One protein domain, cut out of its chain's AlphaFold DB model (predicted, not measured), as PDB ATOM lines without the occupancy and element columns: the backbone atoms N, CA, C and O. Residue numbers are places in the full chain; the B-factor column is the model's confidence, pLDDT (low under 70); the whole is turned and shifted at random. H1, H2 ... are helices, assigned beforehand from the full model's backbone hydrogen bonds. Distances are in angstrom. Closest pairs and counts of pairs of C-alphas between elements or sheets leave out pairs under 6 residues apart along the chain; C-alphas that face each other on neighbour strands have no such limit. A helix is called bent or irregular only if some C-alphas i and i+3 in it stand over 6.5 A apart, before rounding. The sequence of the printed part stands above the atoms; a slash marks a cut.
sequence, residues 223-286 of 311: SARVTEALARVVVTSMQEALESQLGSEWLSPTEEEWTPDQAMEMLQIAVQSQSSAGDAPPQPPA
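What this domain is: This is residues 223 to 286 of the 311 residues of an uncharacterized protein of Tribonema minus (UniProt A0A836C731). Two long helices, H3 and H1, lie side by side running opposite ways, and H2 sticks out beyond one end of the pair with residues 244 to 249; at the other end a tail, residues 277 to 286, folds back. The 64 printed residues hold three named helices, H1, H2, H3 in chain order, all helix with no named strand. The whole is a loose rod, radius of gyration of the C-alphas 14.9 A, spanning 48 by 19 by 14 A.

How they stand to each other: Start at H3, residues 260 to 276: it touches H1, residues 223 to 237, closest at the C-alphas of Ala 229 and Leu 267, 4.9 A apart. Their shallow tilt is 12 degrees, opposite ways. H2, residues 239 to 249, meets H1 only through their tight link and is apart from H3. Every O i to N i+4 pair is within hydrogen-bond range in H1, against 10 of 13 in H3 and 5 of 7 in H2.

Where its parts are: Find C-alpha 260 at (44.149, 7.696, 49.588); H3 runs 26.1 A from there. H1 begins at (34.667, 21.657, 37.692) and runs 21.3 A. H2, 11.5 A long, is irregular: C-alphas 245 and 248 are 9.4 A apart.

The domain as a whole: The C-alphas of Ser 244 and Asp 279, the two farthest apart, are 48.4 A apart. The printed part has no cut; pLDDT is under 70 at residues 274 to 284.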
ATOM      1  N   SER A 223      34.988  21.350  36.282       90.94
ATOM      2  CA  SER A 223      34.667  21.657  37.692       90.94
ATOM      3  C   SER A 223      34.006  20.474  38.384       90.94
ATOM      4  O   SER A 223      34.224  20.229  39.573       90.94
ATOM      5  N   ALA A 224      33.210  19.724  37.632       93.75
ATOM      6  CA  ALA A 224      32.617  18.481  38.089       93.75
ATOM      7  C   ALA A 224      33.685  17.429  38.405       93.75
ATOM      8  O   ALA A 224      33.642  16.837  39.476       93.75
ATOM      9  N   ARG A 225      34.697  17.265  37.544       94.19
ATOM     10  CA  ARG A 225      35.806  16.318  37.754       94.19
ATOM     11  C   ARG A 225      36.620  16.645  39.005       94.19
ATOM     12  O   ARG A 225      36.975  15.740  39.750       94.19
ATOM     13  N   VAL A 226      36.854  17.930  39.294       93.56
ATOM     14  CA  VAL A 226      37.461  18.345  40.576       93.56
ATOM     15  C   VAL A 226      36.558  17.963  41.755       93.56
ATOM     16  O   VAL A 226      37.044  17.478  42.773       93.56
ATOM     17  N   THR A 227      35.243  18.140  41.616       94.56
ATOM     18  CA  THR A 227      34.265  17.771  42.654       94.56
ATOM     19  C   THR A 227      34.238  16.257  42.903       94.56
ATOM     20  O   THR A 227      34.222  15.841  44.060       94.56
ATOM     21  N   GLU A 228      34.290  15.434  41.852       96.19
ATOM     22  CA  GLU A 228      34.396  13.973  41.966       96.19
ATOM     23  C   GLU A 228      35.706  13.546  42.622       96.19
ATOM     24  O   GLU A 228      35.686  12.758  43.565       96.19
ATOM     25  N   ALA A 229      36.838  14.121  42.206       95.25
ATOM     26  CA  ALA A 229      38.128  13.803  42.806       95.25
ATOM     27  C   ALA A 229      38.175  14.179  44.299       95.25
ATOM     28  O   ALA A 229      38.702  13.427  45.119       95.25
ATOM     29  N   LEU A 230      37.558  15.299  44.690       94.44
ATOM     30  CA  LEU A 230      37.393  15.656  46.102       94.44
ATOM     31  C   LEU A 230      36.510  14.653  46.854       94.44
ATOM     32  O   LEU A 230      36.857  14.251  47.966       94.44
ATOM     33  N   ALA A 231      35.387  14.233  46.265       95.62
ATOM     34  CA  ALA A 231      34.523  13.218  46.861       95.62
ATOM     35  C   ALA A 231      35.280  11.895  47.063       95.62
ATOM     36  O   ALA A 231      35.214  11.317  48.150       95.62
ATOM     37  N   ARG A 232      36.073  11.476  46.069       95.88
ATOM     38  CA  ARG A 232      36.948  10.301  46.144       95.88
ATOM     39  C   ARG A 232      37.946  10.405  47.288       95.88
ATOM     40  O   ARG A 232      38.067   9.461  48.065       95.88
ATOM     41  N   VAL A 233      38.638  11.539  47.432       95.25
ATOM     42  CA  VAL A 233      39.593  11.762  48.534       95.25
ATOM     43  C   VAL A 233      38.905  11.605  49.890       95.25
ATOM     44  O   VAL A 233      39.440  10.938  50.773       95.25
ATOM     45  N   VAL A 234      37.709  12.172  50.064       94.69
ATOM     46  CA  VAL A 234      36.959  12.053  51.325       94.69
ATOM     47  C   VAL A 234      36.553  10.604  51.595       94.69
ATOM     48  O   VAL A 234      36.769  10.111  52.701       94.69
ATOM     49  N   VAL A 235      35.991   9.913  50.603       95.00
ATOM     50  CA  VAL A 235      35.492   8.539  50.760       95.00
ATOM     51  C   VAL A 235      36.628   7.561  51.047       95.00
ATOM     52  O   VAL A 235      36.551   6.816  52.022       95.00
ATOM     53  N   THR A 236      37.719   7.628  50.285       94.62
ATOM     54  CA  THR A 236      38.911   6.786  50.503       94.62
ATOM     55  C   THR A 236      39.578   7.074  51.850       94.62
ATOM     56  O   THR A 236      39.983   6.149  52.549       94.62
ATOM     57  N   SER A 237      39.597   8.334  52.302       94.38
ATOM     58  CA  SER A 237      40.091   8.690  53.644       94.38
ATOM     59  C   SER A 237      39.233   8.125  54.783       94.38
ATOM     60  O   SER A 237      39.692   8.050  55.921       94.38
ATOM     61  N   MET A 238      37.982   7.749  54.504       94.56
ATOM     62  CA  MET A 238      37.031   7.213  55.482       94.56
ATOM     63  C   MET A 238      36.744   5.719  55.285       94.56
ATOM     64  O   MET A 238      35.899   5.177  55.999       94.56
ATOM     65  N   GLN A 239      37.443   5.046  54.365       93.19
ATOM     66  CA  GLN A 239      37.132   3.680  53.930       93.19
ATOM     67  C   GLN A 239      37.038   2.676  55.088       93.19
ATOM     68  O   GLN A 239      36.075   1.924  55.166       93.19
ATOM     69  N   GLU A 240      37.963   2.717  56.055       93.62
ATOM     70  CA  GLU A 240      37.960   1.785  57.194       93.62
ATOM     71  C   GLU A 240      36.711   1.962  58.069       93.62
ATOM     72  O   GLU A 240      36.116   0.996  58.548       93.62
ATOM     73  N   ALA A 241      36.286   3.213  58.264       95.25
ATOM     74  CA  ALA A 241      35.093   3.531  59.035       95.25
ATOM     75  C   ALA A 241      33.808   3.178  58.272       95.25
ATOM     76  O   ALA A 241      32.827   2.791  58.909       95.25
ATOM     77  N   LEU A 242      33.811   3.323  56.942       94.50
ATOM     78  CA  LEU A 242      32.704   2.938  56.065       94.50
ATOM     79  C   LEU A 242      32.531   1.418  56.050       94.50
ATOM     80  O   LEU A 242      31.444   0.942  56.368       94.50
ATOM     81  N   GLU A 243      33.606   0.667  55.810       93.44
ATOM     82  CA  GLU A 243      33.622  -0.799  55.845       93.44
ATOM     83  C   GLU A 243      33.155  -1.324  57.208       93.44
ATOM     84  O   GLU A 243      32.288  -2.191  57.296       93.44
ATOM     85  N   SER A 244      33.641  -0.733  58.305       95.88
ATOM     86  CA  SER A 244      33.227  -1.141  59.650       95.88
ATOM     87  C   SER A 244      31.739  -0.905  59.941       95.88
ATOM     88  O   SER A 244      31.196  -1.576  60.820       95.88
ATOM     89  N   GLN A 245      31.097   0.074  59.299       94.88
ATOM     90  CA  GLN A 245      29.703   0.440  59.580       94.88
ATOM     91  C   GLN A 245      28.711  -0.174  58.596       94.88
ATOM     92  O   GLN A 245      27.577  -0.455  58.982       94.88
ATOM     93  N   LEU A 246      29.122  -0.346  57.343       92.62
ATOM     94  CA  LEU A 246      28.252  -0.707  56.227       92.62
ATOM     95  C   LEU A 246      28.644  -2.045  55.579       92.62
ATOM     96  O   LEU A 246      27.906  -2.536  54.728       92.62
ATOM     97  N   GLY A 247      29.776  -2.646  55.968       91.50
ATOM     98  CA  GLY A 247      30.355  -3.789  55.257       91.50
ATOM     99  C   GLY A 247      30.596  -3.449  53.787       91.50
ATOM    100  O   GLY A 247      30.737  -2.283  53.443       91.50
ATOM    101  N   SER A 248      30.501  -4.429  52.894       86.69
ATOM    102  CA  SER A 248      30.710  -4.228  51.453       86.69
ATOM    103  C   SER A 248      29.642  -3.374  50.745       86.69
ATOM    104  O   SER A 248      29.689  -3.236  49.528       86.69
ATOM    105  N   GLU A 249      28.644  -2.827  51.451       90.12
ATOM    106  CA  GLU A 249      27.594  -1.996  50.841       90.12
ATOM    107  C   GLU A 249      28.023  -0.539  50.601       90.12
ATOM    108  O   GLU A 249      27.279   0.218  49.968       90.12
ATOM    109  N   TRP A 250      29.176  -0.102  51.127       93.06
ATOM    110  CA  TRP A 250      29.603   1.293  50.972       93.06
ATOM    111  C   TRP A 250      30.143   1.619  49.577       93.06
ATOM    112  O   TRP A 250      30.090   2.787  49.198       93.06
ATOM    113  N   LEU A 251      30.621   0.624  48.826       94.00
ATOM    114  CA  LEU A 251      31.218   0.759  47.495       94.00
ATOM    115  C   LEU A 251      30.378  -0.007  46.467       94.00
ATOM    116  O   LEU A 251      29.880  -1.097  46.755       94.00
ATOM    117  N   SER A 252      30.184   0.559  45.274       92.88
ATOM    118  CA  SER A 252      29.522  -0.167  44.188       92.88
ATOM    119  C   SER A 252      30.397  -1.347  43.740       92.88
ATOM    120  O   SER A 252      31.607  -1.175  43.623       92.88
ATOM    121  N   PRO A 253      29.843  -2.533  43.421       90.06
ATOM    122  CA  PRO A 253      30.658  -3.665  42.970       90.06
ATOM    123  C   PRO A 253      31.355  -3.440  41.620       90.06
ATOM    124  O   PRO A 253      32.250  -4.199  41.260       90.06
ATOM    125  N   THR A 254      30.917  -2.436  40.857       85.62
ATOM    126  CA  THR A 254      31.536  -1.997  39.599       85.62
ATOM    127  C   THR A 254      32.593  -0.911  39.799       85.62
ATOM    128  O   THR A 254      33.233  -0.511  38.831       85.62
ATOM    129  N   GLU A 255      32.767  -0.422  41.029       92.00
ATOM    130  CA  GLU A 255      33.699   0.647  41.365       92.00
ATOM    131  C   GLU A 255      35.039   0.073  41.844       92.00
ATOM    132  O   GLU A 255      35.087  -0.915  42.577       92.00
ATOM    133  N   GLU A 256      36.141   0.703  41.439       90.81
ATOM    134  CA  GLU A 256      37.477   0.279  41.852       90.81
ATOM    135  C   GLU A 256      37.801   0.775  43.271       90.81
ATOM    136  O   GLU A 256      37.587   1.940  43.622       90.81
ATOM    137  N   GLU A 257      38.381  -0.103  44.091       91.38
ATOM    138  CA  GLU A 257      38.949   0.284  45.380       91.38
ATOM    139  C   GLU A 257      40.230   1.097  45.187       91.38
ATOM    140  O   GLU A 257      41.179   0.661  44.535       91.38
ATOM    141  N   TRP A 258      40.268   2.285  45.785       93.94
ATOM    142  CA  TRP A 258      41.389   3.212  45.661       93.94
ATOM    143  C   TRP A 258      42.045   3.469  47.010       93.94
ATOM    144  O   TRP A 258      41.382   3.648  48.030       93.94
ATOM    145  N   THR A 259      43.367   3.592  46.995       93.81
ATOM    146  CA  THR A 259      44.123   4.124  48.130       93.81
ATOM    147  C   THR A 259      43.969   5.650  48.231       93.81
ATOM    148  O   THR A 259      43.757   6.323  47.215       93.81
ATOM    149  N   PRO A 260      44.143   6.241  49.430       93.06
ATOM    150  CA  PRO A 260      44.149   7.696  49.588       93.06
ATOM    151  C   PRO A 260      45.179   8.418  48.702       93.06
ATOM    152  O   PRO A 260      44.907   9.518  48.220       93.06
ATOM    153  N   ASP A 261      46.334   7.794  48.443       92.38
ATOM    154  CA  ASP A 261      47.376   8.363  47.581       92.38
ATOM    155  C   ASP A 261      46.919   8.438  46.114       92.38
ATOM    156  O   ASP A 261      47.064   9.489  45.488       92.38
ATOM    157  N   GLN A 262      46.283   7.380  45.591       95.25
ATOM    158  CA  GLN A 262      45.689   7.382  44.243       95.25
ATOM    159  C   GLN A 262      44.596   8.453  44.108       95.25
ATOM    160  O   GLN A 262      44.554   9.193  43.125       95.25
ATOM    161  N   ALA A 263      43.736   8.592  45.123       94.56
ATOM    162  CA  ALA A 263      42.700   9.624  45.137       94.56
ATOM    163  C   ALA A 263      43.295  11.043  45.116       94.56
ATOM    164  O   ALA A 263      42.795  11.924  44.412       94.56
ATOM    165  N   MET A 264      44.378  11.266  45.866       91.44
ATOM    166  CA  MET A 264      45.074  12.551  45.902       91.44
ATOM    167  C   MET A 264      45.772  12.872  44.575       91.44
ATOM    168  O   MET A 264      45.721  14.017  44.121       91.44
ATOM    169  N   GLU A 265      46.392  11.884  43.929       91.88
ATOM    170  CA  GLU A 265      46.988  12.045  42.599       91.88
ATOM    171  C   GLU A 265      45.931  12.463  41.566       91.88
ATOM    172  O   GLU A 265      46.122  13.439  40.834       91.88
ATOM    173  N   MET A 266      44.762  11.817  41.575       92.38
ATOM    174  CA  MET A 266      43.664  12.182  40.679       92.38
ATOM    175  C   MET A 266      43.131  13.594  40.948       92.38
ATOM    176  O   MET A 266      42.837  14.333  40.008       92.38
ATOM    177  N   LEU A 267      43.061  14.027  42.211       92.56
ATOM    178  CA  LEU A 267      42.706  15.410  42.536       92.56
ATOM    179  C   LEU A 267      43.696  16.410  41.925       92.56
ATOM    180  O   LEU A 267      43.276  17.418  41.357       92.56
ATOM    181  N   GLN A 268      44.999  16.125  41.990       88.56
ATOM    182  CA  GLN A 268      46.018  16.984  41.385       88.56
ATOM    183  C   GLN A 268      45.847  17.067  39.863       88.56
ATOM    184  O   GLN A 268      45.856  18.169  39.312       88.56
ATOM    185  N   ILE A 269      45.610  15.936  39.192       89.44
ATOM    186  CA  ILE A 269      45.351  15.887  37.744       89.44
ATOM    187  C   ILE A 269      44.084  16.684  37.382       89.44
ATOM    188  O   ILE A 269      44.095  17.499  36.453       89.44
ATOM    189  N   ALA A 270      42.993  16.501  38.130       90.50
ATOM    190  CA  ALA A 270      41.723  17.182  37.877       90.50
ATOM    191  C   ALA A 270      41.851  18.707  38.027       90.50
ATOM    192  O   ALA A 270      41.347  19.462  37.199       90.50
ATOM    193  N   VAL A 271      42.578  19.175  39.042       88.44
ATOM    194  CA  VAL A 271      42.801  20.609  39.266       88.44
ATOM    195  C   VAL A 271      43.740  21.212  38.214       88.44
ATOM    196  O   VAL A 271      43.531  22.340  37.775       88.44
ATOM    197  N   GLN A 272      44.751  20.472  37.755       83.12
ATOM    198  CA  GLN A 272      45.672  20.948  36.718       83.12
ATOM    199  C   GLN A 272      45.004  21.037  35.338       83.12
ATOM    200  O   GLN A 272      45.230  22.004  34.609       83.12
ATOM    201  N   SER A 273      44.137  20.078  34.999       77.25
ATOM    202  CA  SER A 273      43.442  20.023  33.699       77.25
ATOM    203  C   SER A 273      42.406  21.137  33.476       77.25
ATOM    204  O   SER A 273      42.029  21.405  32.341       77.25
ATOM    205  N   GLN A 274      42.004  21.856  34.527       66.75
ATOM    206  CA  GLN A 274      41.190  23.080  34.434       66.75
ATOM    207  C   GLN A 274      41.886  24.230  33.710       66.75
ATOM    208  O   GLN A 274      41.241  25.077  33.094       66.75
ATOM    209  N   SER A 275      43.213  24.291  33.807       55.38
ATOM    210  CA  SER A 275      43.979  25.479  33.413       55.38
ATOM    211  C   SER A 275      44.136  25.620  31.892       55.38
ATOM    212  O   SER A 275      44.671  26.625  31.425       55.38
ATOM    213  N   SER A 276      43.684  24.626  31.117       52.50
ATOM    214  CA  SER A 276      43.865  24.518  29.663       52.50
ATOM    215  C   SER A 276      42.588  24.715  28.833       52.50
ATOM    216  O   SER A 276      42.662  24.664  27.604       52.50
ATOM    217  N   ALA A 277      41.427  24.955  29.450       50.31
ATOM    218  CA  ALA A 277      40.157  25.090  28.733       50.31
ATOM    219  C   ALA A 277      39.828  26.560  28.380       50.31
ATOM    220  O   ALA A 277      39.153  27.255  29.137       50.31
ATOM    221  N   GLY A 278      40.278  27.040  27.210       54.44
ATOM    222  CA  GLY A 278      39.751  28.258  26.561       54.44
ATOM    223  C   GLY A 278      40.787  29.231  25.972       54.44
ATOM    224  O   GLY A 278      41.985  29.093  26.188       54.44
ATOM    225  N   ASP A 279      40.298  30.261  25.262       52.81
ATOM    226  CA  ASP A 279      41.077  31.379  24.672       52.81
ATOM    227  C   ASP A 279      41.651  32.371  25.717       52.81
ATOM    228  O   ASP A 279      42.229  33.407  25.372       52.81
ATOM    229  N   ALA A 280      41.475  32.095  27.012       58.97
ATOM    230  CA  ALA A 280      42.067  32.883  28.086       58.97
ATOM    231  C   ALA A 280      43.571  32.569  28.216       58.97
ATOM    232  O   ALA A 280      43.987  31.439  27.954       58.97
ATOM    233  N   PRO A 281      44.413  33.533  28.637       61.78
ATOM    234  CA  PRO A 281      45.813  33.241  28.910       61.78
ATOM    235  C   PRO A 281      45.911  32.107  29.944       61.78
ATOM    236  O   PRO A 281      45.171  32.143  30.935       61.78
ATOM    237  N   PRO A 282      46.805  31.122  29.730       60.69
ATOM    238  CA  PRO A 282      46.930  29.970  30.611       60.69
ATOM    239  C   PRO A 282      47.186  30.449  32.038       60.69
ATOM    240  O   PRO A 282      48.128  31.205  32.294       60.69
ATOM    241  N   GLN A 283      46.319  30.034  32.959       64.69
ATOM    242  CA  GLN A 283      46.532  30.262  34.383       64.69
ATOM    243  C   GLN A 283      47.632  29.310  34.874       64.69
ATOM    244  O   GLN A 283      47.772  28.207  34.335       64.69
ATOM    245  N   PRO A 284      48.442  29.709  35.871       69.81
ATOM    246  CA  PRO A 284      49.351  28.766  36.505       69.81
ATOM    247  C   PRO A 284      48.541  27.603  37.104       69.81
ATOM    248  O   PRO A 284      47.456  27.844  37.643       69.81
ATOM    249  N   PRO A 285      49.042  26.356  37.025       71.69
ATOM    250  CA  PRO A 285      48.372  25.224  37.652       71.69
ATOM    251  C   PRO A 285      48.246  25.477  39.153       71.69
ATOM    252  O   PRO A 285      49.180  26.004  39.768       71.69
ATOM    253  N   ALA A 286      47.117  25.088  39.748       79.50
ATOM    254  CA  ALA A 286      46.957  25.250  41.186       79.50
ATOM    255  C   ALA A 286      48.011  24.415  41.926       79.50
ATOM    256  O   ALA A 286      48.275  23.253  41.595       79.50
TER     257      ALA A 286